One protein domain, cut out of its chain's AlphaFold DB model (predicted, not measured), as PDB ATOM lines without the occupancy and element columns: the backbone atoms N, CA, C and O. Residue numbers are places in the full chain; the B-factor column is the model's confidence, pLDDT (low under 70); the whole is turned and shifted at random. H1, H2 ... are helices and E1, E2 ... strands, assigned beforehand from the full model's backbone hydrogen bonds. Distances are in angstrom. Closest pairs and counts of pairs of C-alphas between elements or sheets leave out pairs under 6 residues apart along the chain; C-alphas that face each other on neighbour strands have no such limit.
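This is residues 8 to 121 of the 188 residues of an uncharacterized protein of Dysgonomonas sp. 37-18 (UniProt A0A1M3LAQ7). A strongly twisted four-stranded sheet has the helix H2 over one face, and past its E1 edge a long two-stranded hairpin, E5 and E6, reaches away to its turn at residues 107 and 108. The short helix H4 packs on the base of that hairpin and grazes the sheet, while H1 is near the start of E1. The 114 printed residues hold, in order, H1 E1 H2 H3 E2 E3 E4 H4 E5 E6; the class is mixed, helices and strands. The larger sheet, order E1 E4 E3 E2, is mixed, and E5 and E6 are antiparallel. The whole is compact, with a radius of gyration of the C-alphas of 15.2 A and spans of 38 by 37 by 28 A.

Begin at residues 8 to 9, which pair antiparallel with residues 98 to 99 of E5, residues 97 to 106. Next comes H1, residues 12 to 17; its closest C-alpha to E1, residues 24 to 29, is Cys 12, 6.0 A from Ile 25. E1 is an edge strand, parallel to E4, residues 72 to 80, with N 27 and O 74 at 2.8 A. H2, residues 32 to 43, is on the sheet at a height of 8.4 A, over E4 and E3, residues 61 to 66, and runs along E4 at 14 degrees on the local plane. H3, residues 45 to 49, only grazes the sheet. E2, residues 52 to 57, E3 and E4 form a meander, each strand the antiparallel neighbour of the one before: look for N 55 and O 63 at 2.9 A, and N 75 and O 62 at 2.8 A. E1, H2 H3, E2 is a split strand-helix-strand unit, two strands of one sheet joined through helices, with E4 and E3 between them in the sheet; its crossover is right-handed. H2 on one face of the sheet makes two layers. E4 bends by 68 degrees at residue 77. Pro 83 of H4, residues 83 to 89, has its C-alpha 6.4 A from that of Ala 98 in E5. E5 bends by 55 degrees at residue 100 and forms a hairpin with E6, residues 109 to 118, where N 102 and O 113 are 2.8 A apart. In H1, H2, H3 and H4 every O i to N i+4 pair is within hydrogen-bond range.

Find C-alpha 12 at (0.423, 12.451, -9.098), where H1 begins. H2 spans 16.6 A from C-alpha 32 at (-11.980, 12.548, -27.789), and E4 spans 20.2 A. E5 spans 25.6 A and E6 27.1 A, ending at C-alpha 118 at (8.645, 7.353, -17.423).

The C-alphas farthest apart are those of Asn 58 and Glu 107, 44.7 A. The printed part has no cut and no long link. The mean pLDDT of the printed part is 94.4, and no printed residue is under 70.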
ATOM      1  N   ILE A   8      -3.388   7.131 -16.632       97.69
ATOM      2  CA  ILE A   8      -2.960   8.102 -15.619       97.69
ATOM      3  C   ILE A   8      -1.597   8.655 -16.013       97.69
ATOM      4  O   ILE A   8      -0.697   7.871 -16.312       97.69
ATOM      5  N   ALA A   9      -1.411   9.972 -15.958       97.31
ATOM      6  CA  ALA A   9      -0.113  10.607 -16.181       97.31
ATOM      7  C   ALA A   9       0.118  11.773 -15.210       97.31
ATOM      8  O   ALA A   9      -0.814  12.293 -14.606       97.31
ATOM      9  N   GLY A  10       1.373  12.193 -15.050       93.88
ATOM     10  CA  GLY A  10       1.689  13.491 -14.448       93.88
ATOM     11  C   GLY A  10       2.235  13.459 -13.030       93.88
ATOM     12  O   GLY A  10       2.805  12.483 -12.539       93.88
ATOM     13  N   GLY A  11       2.095  14.604 -12.362       88.31
ATOM     14  CA  GLY A  11       2.701  14.867 -11.057       88.31
ATOM     15  C   GLY A  11       2.135  14.022  -9.912       88.31
ATOM     16  O   GLY A  11       2.749  13.981  -8.843       88.31
ATOM     17  N   CYS A  12       1.009  13.327 -10.112       93.88
ATOM     18  CA  CYS A  12       0.423  12.451  -9.098       93.88
ATOM     19  C   CYS A  12       1.409  11.351  -8.660       93.88
ATOM     20  O   CYS A  12       1.540  11.092  -7.462       93.88
ATOM     21  N   PHE A  13       2.204  10.793  -9.582       95.31
ATOM     22  CA  PHE A  13       3.189   9.750  -9.276       95.31
ATOM     23  C   PHE A  13       4.295  10.217  -8.333       95.31
ATOM     24  O   PHE A  13       4.723   9.461  -7.465       95.31
ATOM     25  N   LYS A  14       4.727  11.479  -8.445       92.88
ATOM     26  CA  LYS A  14       5.701  12.077  -7.523       92.88
ATOM     27  C   LYS A  14       5.186  12.026  -6.081       92.88
ATOM     28  O   LYS A  14       5.954  11.694  -5.179       92.88
ATOM     29  N   ASN A  15       3.902  12.320  -5.869       90.75
ATOM     30  CA  ASN A  15       3.274  12.230  -4.550       90.75
ATOM     31  C   ASN A  15       3.148  10.765  -4.100       90.75
ATOM     32  O   ASN A  15       3.603  10.444  -3.005       90.75
ATOM     33  N   ILE A  16       2.631   9.876  -4.962       93.38
ATOM     34  CA  ILE A  16       2.479   8.435  -4.672       93.38
ATOM     35  C   ILE A  16       3.808   7.826  -4.212       93.38
ATOM     36  O   ILE A  16       3.882   7.214  -3.149       93.38
ATOM     37  N   LEU A  17       4.874   8.035  -4.986       93.62
ATOM     38  CA  LEU A  17       6.191   7.449  -4.733       93.62
ATOM     39  C   LEU A  17       6.923   8.094  -3.549       93.62
ATOM     40  O   LEU A  17       7.836   7.486  -2.997       93.62
ATOM     41  N   SER A  18       6.523   9.301  -3.141       88.38
ATOM     42  CA  SER A  18       7.058   9.972  -1.948       88.38
ATOM     43  C   SER A  18       6.241   9.677  -0.681       88.38
ATOM     44  O   SER A  18       6.554  10.225   0.373       88.38
ATOM     45  N   GLY A  19       5.184   8.856  -0.762       88.81
ATOM     46  CA  GLY A  19       4.258   8.617   0.353       88.81
ATOM     47  C   GLY A  19       3.426   9.849   0.734       88.81
ATOM     48  O   GLY A  19       2.871   9.919   1.829       88.81
ATOM     49  N   GLU A  20       3.351  10.839  -0.156       89.12
ATOM     50  CA  GLU A  20       2.564  12.050   0.031       89.12
ATOM     51  C   GLU A  20       1.131  11.824  -0.463       89.12
ATOM     52  O   GLU A  20       0.872  11.089  -1.419       89.12
ATOM     53  N   ARG A  21       0.166  12.505   0.161       89.56
ATOM     54  CA  ARG A  21      -1.231  12.415  -0.268       89.56
ATOM     55  C   ARG A  21      -1.399  12.964  -1.691       89.56
ATOM     56  O   ARG A  21      -0.961  14.073  -1.999       89.56
ATOM     57  N   VAL A  22      -2.114  12.216  -2.526       91.62
ATOM     58  CA  VAL A  22      -2.563  12.656  -3.854       91.62
ATOM     59  C   VAL A  22      -3.909  13.364  -3.719       91.62
ATOM     60  O   VAL A  22      -4.839  12.834  -3.107       91.62
ATOM     61  N   LYS A  23      -4.005  14.586  -4.244       89.69
ATOM     62  CA  LYS A  23      -5.234  15.394  -4.215       89.69
ATOM     63  C   LYS A  23      -6.128  15.078  -5.417       89.69
ATOM     64  O   LYS A  23      -7.318  14.839  -5.238       89.69
ATOM     65  N   ASP A  24      -5.519  15.002  -6.587       92.69
ATOM     66  CA  ASP A  24      -6.148  14.800  -7.884       92.69
ATOM     67  C   ASP A  24      -5.325  13.800  -8.710       92.69
ATOM     68  O   ASP A  24      -4.113  13.661  -8.516       92.69
ATOM     69  N   ILE A  25      -6.010  13.033  -9.556       96.31
ATOM     70  CA  ILE A  25      -5.417  12.071 -10.487       96.31
ATOM     71  C   ILE A  25      -5.840  12.473 -11.894       96.31
ATOM     72  O   ILE A  25      -7.015  12.334 -12.242       96.31
ATOM     73  N   ASP A  26      -4.875  12.918 -12.691       97.38
ATOM     74  CA  ASP A  26      -5.087  13.260 -14.093       97.38
ATOM     75  C   ASP A  26      -5.199  11.987 -14.940       97.38
ATOM     76  O   ASP A  26      -4.311  11.125 -14.926       97.38
ATOM     77  N   VAL A  27      -6.298  11.875 -15.681       98.00
ATOM     78  CA  VAL A  27      -6.581  10.793 -16.621       98.00
ATOM     79  C   VAL A  27      -6.665  11.373 -18.025       98.00
ATOM     80  O   VAL A  27      -7.544  12.177 -18.331       98.00
ATOM     81  N   PHE A  28      -5.746  10.936 -18.875       98.25
ATOM     82  CA  PHE A  28      -5.632  11.320 -20.276       98.25
ATOM     83  C   PHE A  28      -6.220  10.241 -21.181       98.25
ATOM     84  O   PHE A  28      -6.406   9.092 -20.773       98.25
ATOM     85  N   PHE A  29      -6.502  10.622 -22.422       97.94
ATOM     86  CA  PHE A  29      -7.109   9.764 -23.431       97.94
ATOM     87  C   PHE A  29      -6.366   9.919 -24.754       97.94
ATOM     88  O   PHE A  29      -5.837  10.989 -25.053       97.94
ATOM     89  N   GLU A  30      -6.342   8.863 -25.563       97.31
ATOM     90  CA  GLU A  30      -5.716   8.926 -26.889       97.31
ATOM     91  C   GLU A  30      -6.552   9.730 -27.890       97.31
ATOM     92  O   GLU A  30      -6.020  10.261 -28.860       97.31
ATOM     93  N   ASN A  31      -7.863   9.836 -27.658       97.62
ATOM     94  CA  ASN A  31      -8.797  10.540 -28.524       97.62
ATOM     95  C   ASN A  31     -10.031  11.029 -27.744       97.62
ATOM     96  O   ASN A  31     -10.314  10.583 -26.630       97.62
ATOM     97  N   GLU A  32     -10.783  11.935 -28.369       97.88
ATOM     98  CA  GLU A  32     -11.980  12.548 -27.789       97.88
ATOM     99  C   GLU A  32     -13.114  11.543 -27.541       97.88
ATOM    100  O   GLU A  32     -13.837  11.666 -26.553       97.88
ATOM    101  N   VAL A  33     -13.259  10.525 -28.394       97.88
ATOM    102  CA  VAL A  33     -14.320   9.513 -28.258       97.88
ATOM    103  C   VAL A  33     -14.154   8.743 -26.949       97.88
ATOM    104  O   VAL A  33     -15.102   8.639 -26.177       97.88
ATOM    105  N   ASP A  34     -12.940   8.282 -26.649       97.31
ATOM    106  CA  ASP A  34     -12.648   7.558 -25.409       97.31
ATOM    107  C   ASP A  34     -12.835   8.434 -24.159       97.31
ATOM    108  O   ASP A  34     -13.224   7.934 -23.098       97.31
ATOM    109  N   PHE A  35     -12.579   9.742 -24.275       98.19
ATOM    110  CA  PHE A  35     -12.883  10.713 -23.223       98.19
ATOM    111  C   PHE A  35     -14.394  10.840 -22.995       98.19
ATOM    112  O   PHE A  35     -14.842  10.751 -21.850       98.19
ATOM    113  N   LEU A  36     -15.183  11.015 -24.059       97.81
ATOM    114  CA  LEU A  36     -16.641  11.127 -23.965       97.81
ATOM    115  C   LEU A  36     -17.260   9.846 -23.392       97.81
ATOM    116  O   LEU A  36     -18.053   9.929 -22.456       97.81
ATOM    117  N   GLU A  37     -16.816   8.671 -23.849       97.56
ATOM    118  CA  GLU A  37     -17.222   7.372 -23.291       97.56
ATOM    119  C   GLU A  37     -16.942   7.287 -21.782       97.56
ATOM    120  O   GLU A  37     -17.755   6.767 -21.015       97.56
ATOM    121  N   ALA A  38     -15.799   7.810 -21.325       97.62
ATOM    122  CA  ALA A  38     -15.472   7.842 -19.906       97.62
ATOM    123  C   ALA A  38     -16.360   8.823 -19.127       97.62
ATOM    124  O   ALA A  38     -16.825   8.478 -18.041       97.62
ATOM    125  N   VAL A  39     -16.625  10.017 -19.666       97.69
ATOM    126  CA  VAL A  39     -17.549  10.987 -19.056       97.69
ATOM    127  C   VAL A  39     -18.943  10.381 -18.908       97.69
ATOM    128  O   VAL A  39     -19.525  10.470 -17.825       97.69
ATOM    129  N   ASP A  40     -19.461   9.727 -19.945       97.19
ATOM    130  CA  ASP A  40     -20.765   9.061 -19.910       97.19
ATOM    131  C   ASP A  40     -20.781   7.930 -18.878       97.19
ATOM    132  O   ASP A  40     -21.712   7.817 -18.082       97.19
ATOM    133  N   LEU A  41     -19.703   7.142 -18.808       96.94
ATOM    134  CA  LEU A  41     -19.555   6.083 -17.816       96.94
ATOM    135  C   LEU A  41     -19.602   6.625 -16.380       96.94
ATOM    136  O   LEU A  41     -20.331   6.075 -15.555       96.94
ATOM    137  N   PHE A  42     -18.878   7.703 -16.064       96.50
ATOM    138  CA  PHE A  42     -18.908   8.316 -14.726       96.50
ATOM    139  C   PHE A  42     -20.260   8.946 -14.368       96.50
ATOM    140  O   PHE A  42     -20.563   9.073 -13.181       96.50
ATOM    141  N   ASN A  43     -21.079   9.293 -15.363       96.44
ATOM    142  CA  ASN A  43     -22.451   9.765 -15.168       96.44
ATOM    143  C   ASN A  43     -23.504   8.646 -15.233       96.44
ATOM    144  O   ASN A  43     -24.686   8.918 -15.031       96.44
ATOM    145  N   SER A  44     -23.104   7.400 -15.501       96.50
ATOM    146  CA  SER A  44     -24.028   6.267 -15.539       96.50
ATOM    147  C   SER A  44     -24.638   5.981 -14.166       96.50
ATOM    148  O   SER A  44     -23.987   6.139 -13.129       96.50
ATOM    149  N   ASP A  45     -25.873   5.479 -14.169       96.44
ATOM    150  CA  ASP A  45     -26.588   5.088 -12.950       96.44
ATOM    151  C   ASP A  45     -25.774   4.137 -12.065       96.44
ATOM    152  O   ASP A  45     -25.854   4.221 -10.841       96.44
ATOM    153  N   ASP A  46     -24.991   3.239 -12.666       95.25
ATOM    154  CA  ASP A  46     -24.183   2.262 -11.940       95.25
ATOM    155  C   ASP A  46     -23.088   2.951 -11.116       95.25
ATOM    156  O   ASP A  46     -22.996   2.733  -9.906       95.25
ATOM    157  N   LEU A  47     -22.301   3.847 -11.723       95.00
ATOM    158  CA  LEU A  47     -21.239   4.549 -10.995       95.00
ATOM    159  C   LEU A  47     -21.775   5.605 -10.032       95.00
ATOM    160  O   LEU A  47     -21.211   5.779  -8.947       95.00
ATOM    161  N   VAL A  48     -22.888   6.256 -10.368       95.94
ATOM    162  CA  VAL A  48     -23.565   7.173  -9.446       95.94
ATOM    163  C   VAL A  48     -24.062   6.422  -8.205       95.94
ATOM    164  O   VAL A  48     -23.844   6.888  -7.086       95.94
ATOM    165  N   LYS A  49     -24.641   5.221  -8.362       96.12
ATOM    166  CA  LYS A  49     -25.025   4.346  -7.234       96.12
ATOM    167  C   LYS A  49     -23.821   3.857  -6.430       96.12
ATOM    168  O   LYS A  49     -23.936   3.685  -5.218       96.12
ATOM    169  N   GLU A  50     -22.662   3.679  -7.063       94.81
ATOM    170  CA  GLU A  50     -21.395   3.402  -6.371       94.81
ATOM    171  C   GLU A  50     -20.809   4.625  -5.634       94.81
ATOM    172  O   GLU A  50     -19.767   4.508  -4.981       94.81
ATOM    173  N   GLY A  51     -21.460   5.790  -5.715       96.44
ATOM    174  CA  GLY A  51     -21.093   7.010  -5.001       96.44
ATOM    175  C   GLY A  51     -20.200   7.966  -5.792       96.44
ATOM    176  O   GLY A  51     -19.681   8.915  -5.203       96.44
ATOM    177  N   TRP A  52     -19.986   7.752  -7.093       96.94
ATOM    178  CA  TRP A  52     -19.302   8.733  -7.941       96.94
ATOM    179  C   TRP A  52     -20.200   9.939  -8.212       96.94
ATOM    180  O   TRP A  52     -21.381   9.799  -8.518       96.94
ATOM    181  N   LYS A  53     -19.636  11.141  -8.087       97.06
ATOM    182  CA  LYS A  53     -20.349  12.405  -8.286       97.06
ATOM    183  C   LYS A  53     -19.533  13.335  -9.170       97.06
ATOM    184  O   LYS A  53     -18.310  13.430  -9.031       97.06
ATOM    185  N   PHE A  54     -20.225  14.045 -10.056       97.69
ATOM    186  CA  PHE A  54     -19.652  15.164 -10.795       97.69
ATOM    187  C   PHE A  54     -19.140  16.234  -9.823       97.69
ATOM    188  O   PHE A  54     -19.819  16.577  -8.853       97.69
ATOM    189  N   LYS A  55     -17.940  16.757 -10.085       96.62
ATOM    190  CA  LYS A  55     -17.305  17.789  -9.259       96.62
ATOM    191  C   LYS A  55     -17.316  19.144  -9.963       96.62
ATOM    192  O   LYS A  55     -17.842  20.105  -9.413       96.62
ATOM    193  N   TYR A  56     -16.725  19.224 -11.154       96.88
ATOM    194  CA  TYR A  56     -16.732  20.411 -12.015       96.88
ATOM    195  C   TYR A  56     -16.293  20.047 -13.437       96.88
ATOM    196  O   TYR A  56     -15.695  18.997 -13.660       96.88
ATOM    197  N   ARG A  57     -16.539  20.942 -14.397       97.31
ATOM    198  CA  ARG A  57     -15.980  20.876 -15.752       97.31
ATOM    199  C   ARG A  57     -15.616  22.279 -16.215       97.31
ATOM    200  O   ARG A  57     -16.359  23.219 -15.951       97.31
ATOM    201  N   ASN A  58     -14.483  22.411 -16.887       95.31
ATOM    202  CA  ASN A  58     -14.076  23.623 -17.599       95.31
ATOM    203  C   ASN A  58     -13.612  23.239 -19.015       95.31
ATOM    204  O   ASN A  58     -13.856  22.116 -19.451       95.31
ATOM    205  N   GLU A  59     -12.955  24.145 -19.738       94.25
ATOM    206  CA  GLU A  59     -12.464  23.884 -21.101       94.25
ATOM    207  C   GLU A  59     -11.399  22.776 -21.170       94.25
ATOM    208  O   GLU A  59     -11.223  22.154 -22.211       94.25
ATOM    209  N   LYS A  60     -10.696  22.499 -20.065       93.88
ATOM    210  CA  LYS A  60      -9.542  21.590 -20.033       93.88
ATOM    211  C   LYS A  60      -9.823  20.250 -19.372       93.88
ATOM    212  O   LYS A  60      -9.202  19.257 -19.734       93.88
ATOM    213  N   VAL A  61     -10.768  20.194 -18.436       96.62
ATOM    214  CA  VAL A  61     -10.980  19.011 -17.592       96.62
ATOM    215  C   VAL A  61     -12.445  18.810 -17.208       96.62
ATOM    216  O   VAL A  61     -13.180  19.778 -17.008       96.62
ATOM    217  N   CYS A  62     -12.848  17.547 -17.064       98.06
ATOM    218  CA  CYS A  62     -14.083  17.104 -16.418       98.06
ATOM    219  C   CYS A  62     -13.740  16.257 -15.181       98.06
ATOM    220  O   CYS A  62     -13.109  15.209 -15.297       98.06
ATOM    221  N   ALA A  63     -14.117  16.712 -13.988       98.12
ATOM    222  CA  ALA A  63     -13.694  16.122 -12.725       98.12
ATOM    223  C   ALA A  63     -14.821  15.356 -12.016       98.12
ATOM    224  O   ALA A  63     -15.953  15.837 -11.912       98.12
ATOM    225  N   PHE A  64     -14.473  14.204 -11.438       97.81
ATOM    226  CA  PHE A  64     -15.372  13.336 -10.676       97.81
ATOM    227  C   PHE A  64     -14.752  12.937  -9.341       97.81
ATOM    228  O   PHE A  64     -13.550  12.703  -9.235       97.81
ATOM    229  N   GLN A  65     -15.577  12.815  -8.308       97.25
ATOM    230  CA  GLN A  65     -15.140  12.420  -6.976       97.25
ATOM    231  C   GLN A  65     -16.054  11.335  -6.423       97.25
ATOM    232  O   GLN A  65     -17.276  11.444  -6.510       97.25
ATOM    233  N   LYS A  66     -15.460  10.302  -5.826       96.12
ATOM    234  CA  LYS A  66     -16.215   9.289  -5.093       96.12
ATOM    235  C   LYS A  66     -16.553   9.797  -3.691       96.12
ATOM    236  O   LYS A  66     -15.722  10.408  -3.023       96.12
ATOM    237  N   GLU A  67     -17.781   9.569  -3.248       95.62
ATOM    238  CA  GLU A  67     -18.252   9.961  -1.924       95.62
ATOM    239  C   GLU A  67     -17.377   9.369  -0.809       95.62
ATOM    240  O   GLU A  67     -16.989   8.205  -0.850       95.62
ATOM    241  N   GLY A  68     -17.033  10.203   0.177       94.50
ATOM    242  CA  GLY A  68     -16.122   9.844   1.269       94.50
ATOM    243  C   GLY A  68     -14.632   9.920   0.913       94.50
ATOM    244  O   GLY A  68     -13.806  10.069   1.817       94.50
ATOM    245  N   GLU A  69     -14.271   9.910  -0.372       94.12
ATOM    246  CA  GLU A  69     -12.880  10.029  -0.802       94.12
ATOM    247  C   GLU A  69     -12.426  11.483  -0.818       94.12
ATOM    248  O   GLU A  69     -13.144  12.387  -1.244       94.12
ATOM    249  N   LYS A  70     -11.187  11.731  -0.387       92.94
ATOM    250  CA  LYS A  70     -10.594  13.076  -0.460       92.94
ATOM    251  C   LYS A  70      -9.817  13.320  -1.756       92.94
ATOM    252  O   LYS A  70      -9.313  14.429  -1.945       92.94
ATOM    253  N   THR A  71      -9.664  12.295  -2.582       94.62
ATOM    254  CA  THR A  71      -8.997  12.350  -3.885       94.62
ATOM    255  C   THR A  71     -10.060  12.344  -4.975       94.62
ATOM    256  O   THR A  71     -11.075  11.664  -4.837       94.62
ATOM    257  N   TRP A  72      -9.858  13.115  -6.040       95.69
ATOM    258  CA  TRP A  72     -10.742  13.110  -7.207       95.69
ATOM    259  C   TRP A  72      -9.974  12.784  -8.483       95.69
ATOM    260  O   TRP A  72      -8.745  12.807  -8.505       95.69
ATOM    261  N   ILE A  73     -10.721  12.434  -9.521       96.75
ATOM    262  CA  ILE A  73     -10.202  12.120 -10.847       96.75
ATOM    263  C   ILE A  73     -10.513  13.293 -11.769       96.75
ATOM    264  O   ILE A  73     -11.622  13.827 -11.742       96.75
ATOM    265  N   GLU A  74      -9.534  13.671 -12.577       97.94
ATOM    266  CA  GLU A  74      -9.604  14.731 -13.575       97.94
ATOM    267  C   GLU A  74      -9.475  14.109 -14.966       97.94
ATOM    268  O   GLU A  74      -8.403  13.663 -15.356       97.94
ATOM    269  N   LEU A  75     -10.581  14.035 -15.711       98.19
ATOM    270  CA  LEU A  75     -10.573  13.588 -17.103       98.19
ATOM    271  C   LEU A  75     -10.146  14.759 -17.987       98.19
ATOM    272  O   LEU A  75     -10.884  15.741 -18.111       98.19
ATOM    273  N   ILE A  76      -8.958  14.671 -18.576       97.75
ATOM    274  CA  ILE A  76      -8.369  15.739 -19.385       97.75
ATOM    275  C   ILE A  76      -8.977  15.720 -20.793       97.75
ATOM    276  O   ILE A  76      -9.038  14.672 -21.431       97.75
ATOM    277  N   GLN A  77      -9.429  16.886 -21.262       96.88
ATOM    278  CA  GLN A  77     -10.061  17.083 -22.577       96.88
ATOM    279  C   GLN A  77      -9.339  18.129 -23.442       96.88
ATOM    280  O   GLN A  77      -9.681  18.312 -24.605       96.88
ATOM    281  N   SER A  78      -8.353  18.841 -22.882       93.50
ATOM    282  CA  SER A  78      -7.553  19.824 -23.627       93.50
ATOM    283  C   SER A  78      -6.453  19.209 -24.486       93.50
ATOM    284  O   SER A  78      -5.874  19.910 -25.311       93.50
ATOM    285  N   GLU A  79      -6.103  17.945 -24.253       94.62
ATOM    286  CA  GLU A  79      -5.008  17.268 -24.943       94.62
ATOM    287  C   GLU A  79      -5.335  15.781 -25.080       94.62
ATOM    288  O   GLU A  79      -5.732  15.138 -24.106       94.62
ATOM    289  N   PHE A  80      -5.155  15.253 -26.291       97.44
ATOM    290  CA  PHE A  80      -5.328  13.842 -26.611       97.44
ATOM    291  C   PHE A  80      -4.071  13.317 -27.291       97.44
ATOM    292  O   PHE A  80      -3.450  14.025 -28.086       97.44
ATOM    293  N   GLY A  81      -3.708  12.081 -26.983       97.44
ATOM    294  CA  GLY A  81      -2.558  11.424 -27.586       97.44
ATOM    295  C   GLY A  81      -2.128  10.192 -26.813       97.44
ATOM    296  O   GLY A  81      -2.621   9.903 -25.719       97.44
ATOM    297  N   THR A  82      -1.183   9.466 -27.392       97.25
ATOM    298  CA  THR A  82      -0.540   8.321 -26.744       97.25
ATOM    299  C   THR A  82       0.165   8.744 -25.448       97.25
ATOM    300  O   THR A  82       0.545   9.913 -25.297       97.25
ATOM    301  N   PRO A  83       0.407   7.818 -24.501       97.00
ATOM    302  CA  PRO A  83       1.190   8.113 -23.303       97.00
ATOM    303  C   PRO A  83       2.532   8.795 -23.615       97.00
ATOM    304  O   PRO A  83       2.918   9.746 -22.939       97.00
ATOM    305  N   GLU A  84       3.231   8.359 -24.662       95.62
ATOM    306  CA  GLU A  84       4.485   8.949 -25.125       95.62
ATOM    307  C   GLU A  84       4.326  10.407 -25.574       95.62
ATOM    308  O   GLU A  84       5.185  11.235 -25.265       95.62
ATOM    309  N   GLU A  85       3.260  10.730 -26.305       95.44
ATOM    310  CA  GLU A  85       2.973  12.089 -26.777       95.44
ATOM    311  C   GLU A  85       2.619  13.019 -25.616       95.44
ATOM    312  O   GLU A  85       3.236  14.079 -25.487       95.44
ATOM    313  N   ILE A  86       1.738  12.581 -24.711       95.56
ATOM    314  CA  ILE A  86       1.364  13.354 -23.518       95.56
ATOM    315  C   ILE A  86       2.585  13.614 -22.624       95.56
ATOM    316  O   ILE A  86       2.826  14.737 -22.187       95.56
ATOM    317  N   LEU A  87       3.443  12.617 -22.375       94.81
ATOM    318  CA  LEU A  87       4.632  12.847 -21.543       94.81
ATOM    319  C   LEU A  87       5.667  13.779 -22.199       94.81
ATOM    320  O   LEU A  87       6.484  14.385 -21.494       94.81
ATOM    321  N   ARG A  88       5.665  13.923 -23.531       91.94
ATOM    322  CA  ARG A  88       6.543  14.880 -24.226       91.94
ATOM    323  C   ARG A  88       6.114  16.327 -24.001       91.94
ATOM    324  O   ARG A  88       7.003  17.179 -23.979       91.94
ATOM    325  N   SER A  89       4.822  16.600 -23.804       89.31
ATOM    326  CA  SER A  89       4.310  17.960 -23.579       89.31
ATOM    327  C   SER A  89       4.557  18.474 -22.154       89.31
ATOM    328  O   SER A  89       4.577  19.685 -21.920       89.31
ATOM    329  N   PHE A  90       4.825  17.575 -21.202       92.31
ATOM    330  CA  PHE A  90       5.147  17.955 -19.829       92.31
ATOM    331  C   PHE A  90       6.483  18.688 -19.716       92.31
ATOM    332  O   PHE A  90       7.454  18.422 -20.425       92.31
ATOM    333  N   ASP A  91       6.545  19.589 -18.743       91.75
ATOM    334  CA  ASP A  91       7.672  20.482 -18.519       91.75
ATOM    335  C   ASP A  91       8.822  19.827 -17.751       91.75
ATOM    336  O   ASP A  91       9.979  19.927 -18.151       91.75
ATOM    337  N   PHE A  92       8.524  19.154 -16.641       94.25
ATOM    338  CA  PHE A  92       9.537  18.629 -15.740       94.25
ATOM    339  C   PHE A  92       9.658  17.119 -15.847       94.25
ATOM    340  O   PHE A  92       8.677  16.389 -15.746       94.25
ATOM    341  N   THR A  93      10.895  16.637 -15.900       95.06
ATOM    342  CA  THR A  93      11.227  15.200 -15.853       95.06
ATOM    343  C   THR A  93      10.531  14.445 -14.714       95.06
ATOM    344  O   THR A  93      10.136  13.305 -14.910       95.06
ATOM    345  N   VAL A  94      10.318  15.073 -13.552       95.38
ATOM    346  CA  VAL A  94       9.642  14.483 -12.373       95.38
ATOM    347  C   VAL A  94       8.111  14.458 -12.459       95.38
ATOM    348  O   VAL A  94       7.458  13.935 -11.561       95.38
ATOM    349  N   ALA A  95       7.535  15.027 -13.518       94.56
ATOM    350  CA  ALA A  95       6.132  14.864 -13.885       94.56
ATOM    351  C   ALA A  95       5.957  13.850 -15.030       94.56
ATOM    352  O   ALA A  95       4.841  13.419 -15.300       94.56
ATOM    353  N   LYS A  96       7.048  13.441 -15.696       95.81
ATOM    354  CA  LYS A  96       7.022  12.554 -16.864       95.81
ATOM    355  C   LYS A  96       6.943  11.086 -16.464       95.81
ATOM    356  O   LYS A  96       7.925  10.353 -16.579       95.81
ATOM    357  N   MET A  97       5.776  10.675 -15.983       97.81
ATOM    358  CA  MET A  97       5.428   9.279 -15.727       97.81
ATOM    359  C   MET A  97       3.961   9.033 -16.085       97.81
ATOM    360  O   MET A  97       3.112   9.880 -15.811       97.81
ATOM    361  N   ALA A  98       3.685   7.878 -16.685       98.19
ATOM    362  CA  ALA A  98       2.359   7.409 -17.054       98.19
ATOM    363  C   ALA A  98       2.166   5.933 -16.680       98.19
ATOM    364  O   ALA A  98       3.105   5.136 -16.728       98.19
ATOM    365  N   TYR A  99       0.928   5.577 -16.340       97.38
ATOM    366  CA  TYR A  99       0.468   4.217 -16.077       97.38
ATOM    367  C   TYR A  99      -0.748   3.916 -16.950       97.38
ATOM    368  O   TYR A  99      -1.788   4.571 -16.827       97.38
ATOM    369  N   PHE A 100      -0.618   2.927 -17.828       95.81
ATOM    370  CA  PHE A 100      -1.595   2.647 -18.878       95.81
ATOM    371  C   PHE A 100      -1.720   1.149 -19.154       95.81
ATOM    372  O   PHE A 100      -0.893   0.339 -18.735       95.81
ATOM    373  N   LYS A 101      -2.797   0.777 -19.846       92.38
ATOM    374  CA  LYS A 101      -3.019  -0.580 -20.346       92.38
ATOM    375  C   LYS A 101      -2.422  -0.680 -21.745       92.38
ATOM    376  O   LYS A 101      -2.671   0.192 -22.565       92.38
ATOM    377  N   LYS A 102      -1.680  -1.746 -22.016       90.00
ATOM    378  CA  LYS A 102      -1.118  -2.052 -23.328       90.00
ATOM    379  C   LYS A 102      -1.628  -3.408 -23.786       90.00
ATOM    380  O   LYS A 102      -1.559  -4.378 -23.031       90.00
ATOM    381  N   GLU A 103      -2.134  -3.474 -25.009       87.81
ATOM    382  CA  GLU A 103      -2.427  -4.750 -25.655       87.81
ATOM    383  C   GLU A 103      -1.120  -5.371 -26.147       87.81
ATOM    384  O   GLU A 103      -0.320  -4.737 -26.837       87.81
ATOM    385  N   VAL A 104      -0.877  -6.608 -25.730       86.94
ATOM    386  CA  VAL A 104       0.310  -7.382 -26.074       86.94
ATOM    387  C   VAL A 104      -0.160  -8.694 -26.681       86.94
ATOM    388  O   VAL A 104      -0.954  -9.423 -26.083       86.94
ATOM    389  N   GLU A 105       0.333  -8.999 -27.875       86.44
ATOM    390  CA  GLU A 105       0.144 -10.312 -28.478       86.44
ATOM    391  C   GLU A 105       1.163 -11.289 -27.894       86.44
ATOM    392  O   GLU A 105       2.373 -11.069 -27.947       86.44
ATOM    393  N   SER A 106       0.671 -12.385 -27.327       81.38
ATOM    394  CA  SER A 106       1.506 -13.466 -26.816       81.38
ATOM    395  C   SER A 106       0.884 -14.799 -27.208       81.38
ATOM    396  O   SER A 106      -0.296 -15.036 -26.954       81.38
ATOM    397  N   GLU A 107       1.662 -15.649 -27.884       82.69
ATOM    398  CA  GLU A 107       1.236 -16.993 -28.312       82.69
ATOM    399  C   GLU A 107      -0.089 -17.008 -29.111       82.69
ATOM    400  O   GLU A 107      -0.917 -17.908 -28.970       82.69
ATOM    401  N   GLY A 108      -0.317 -15.987 -29.948       81.56
ATOM    402  CA  GLY A 108      -1.535 -15.866 -30.760       81.56
ATOM    403  C   GLY A 108      -2.791 -15.456 -29.981       81.56
ATOM    404  O   GLY A 108      -3.899 -15.589 -30.498       81.56
ATOM    405  N   ARG A 109      -2.645 -14.971 -28.740       81.50
ATOM    406  CA  ARG A 109      -3.731 -14.390 -27.937       81.50
ATOM    407  C   ARG A 109      -3.407 -12.941 -27.574       81.50
ATOM    408  O   ARG A 109      -2.300 -12.644 -27.128       81.50
ATOM    409  N   SER A 110      -4.391 -12.055 -27.708       81.94
ATOM    410  CA  SER A 110      -4.305 -10.681 -27.205       81.94
ATOM    411  C   SER A 110      -4.499 -10.676 -25.689       81.94
ATOM    412  O   SER A 110      -5.506 -11.170 -25.174       81.94
ATOM    413  N   LYS A 111      -3.527 -10.123 -24.963       88.44
ATOM    414  CA  LYS A 111      -3.565  -9.933 -23.510       88.44
ATOM    415  C   LYS A 111      -3.385  -8.452 -23.195       88.44
ATOM    416  O   LYS A 111      -2.613  -7.764 -23.847       88.44
ATOM    417  N   VAL A 112      -4.074  -7.971 -22.164       87.88
ATOM    418  CA  VAL A 112      -3.868  -6.619 -21.633       87.88
ATOM    419  C   VAL A 112      -2.846  -6.673 -20.502       87.88
ATOM    420  O   VAL A 112      -3.028  -7.412 -19.532       87.88
ATOM    421  N   GLU A 113      -1.792  -5.870 -20.608       91.69
ATOM    422  CA  GLU A 113      -0.769  -5.703 -19.578       91.69
ATOM    423  C   GLU A 113      -0.725  -4.257 -19.085       91.69
ATOM    424  O   GLU A 113      -0.879  -3.308 -19.853       91.69
ATOM    425  N   TYR A 114      -0.519  -4.071 -17.782       92.75
ATOM    426  CA  TYR A 114      -0.345  -2.743 -17.204       92.75
ATOM    427  C   TYR A 114       1.118  -2.324 -17.315       92.75
ATOM    428  O   TYR A 114       2.006  -3.016 -16.822       92.75
ATOM    429  N   THR A 115       1.352  -1.187 -17.959       94.81
ATOM    430  CA  THR A 115       2.681  -0.674 -18.283       94.81
ATOM    431  C   THR A 115       2.918   0.657 -17.581       94.81
ATOM    432  O   THR A 115       2.011   1.481 -17.450       94.81
ATOM    433  N   ILE A 116       4.157   0.863 -17.138       96.38
ATOM    434  CA  ILE A 116       4.656   2.152 -16.663       96.38
ATOM    435  C   ILE A 116       5.610   2.698 -17.723       96.38
ATOM    436  O   ILE A 116       6.553   2.016 -18.118       96.38
ATOM    437  N   LEU A 117       5.388   3.940 -18.136       97.50
ATOM    438  CA  LEU A 117       6.323   4.721 -18.942       97.50
ATOM    439  C   LEU A 117       6.810   5.897 -18.100       97.50
ATOM    440  O   LEU A 117       6.010   6.556 -17.445       97.50
ATOM    441  N   HIS A 118       8.108   6.182 -18.108       97.50
ATOM    442  CA  HIS A 118       8.645   7.353 -17.423       97.50
ATOM    443  C   HIS A 118       9.896   7.893 -18.112       97.50
ATOM    444  O   HIS A 118      10.589   7.178 -18.836       97.50
ATOM    445  N   HIS A 119      10.222   9.156 -17.846       96.62
ATOM    446  CA  HIS A 119      11.486   9.741 -18.281       96.62
ATOM    447  C   HIS A 119      12.676   8.967 -17.667       96.62
ATOM    448  O   HIS A 119      12.620   8.648 -16.476       96.62
ATOM    449  N   PRO A 120      13.779   8.699 -18.398       96.38
ATOM    450  CA  PRO A 120      14.902   7.895 -17.890       96.38
ATOM    451  C   PRO A 120      15.461   8.379 -16.544       96.38
ATOM    452  O   PRO A 120      15.675   7.590 -15.630       96.38
ATOM    453  N   ASN A 121      15.591   9.699 -16.381       96.19
ATOM    454  CA  ASN A 121      16.095  10.319 -15.148       96.19
ATOM    455  C   ASN A 121      15.004  10.609 -14.100       96.19
ATOM    456  O   ASN A 121      15.277  11.304 -13.122       96.19
TER     457      ASN A 121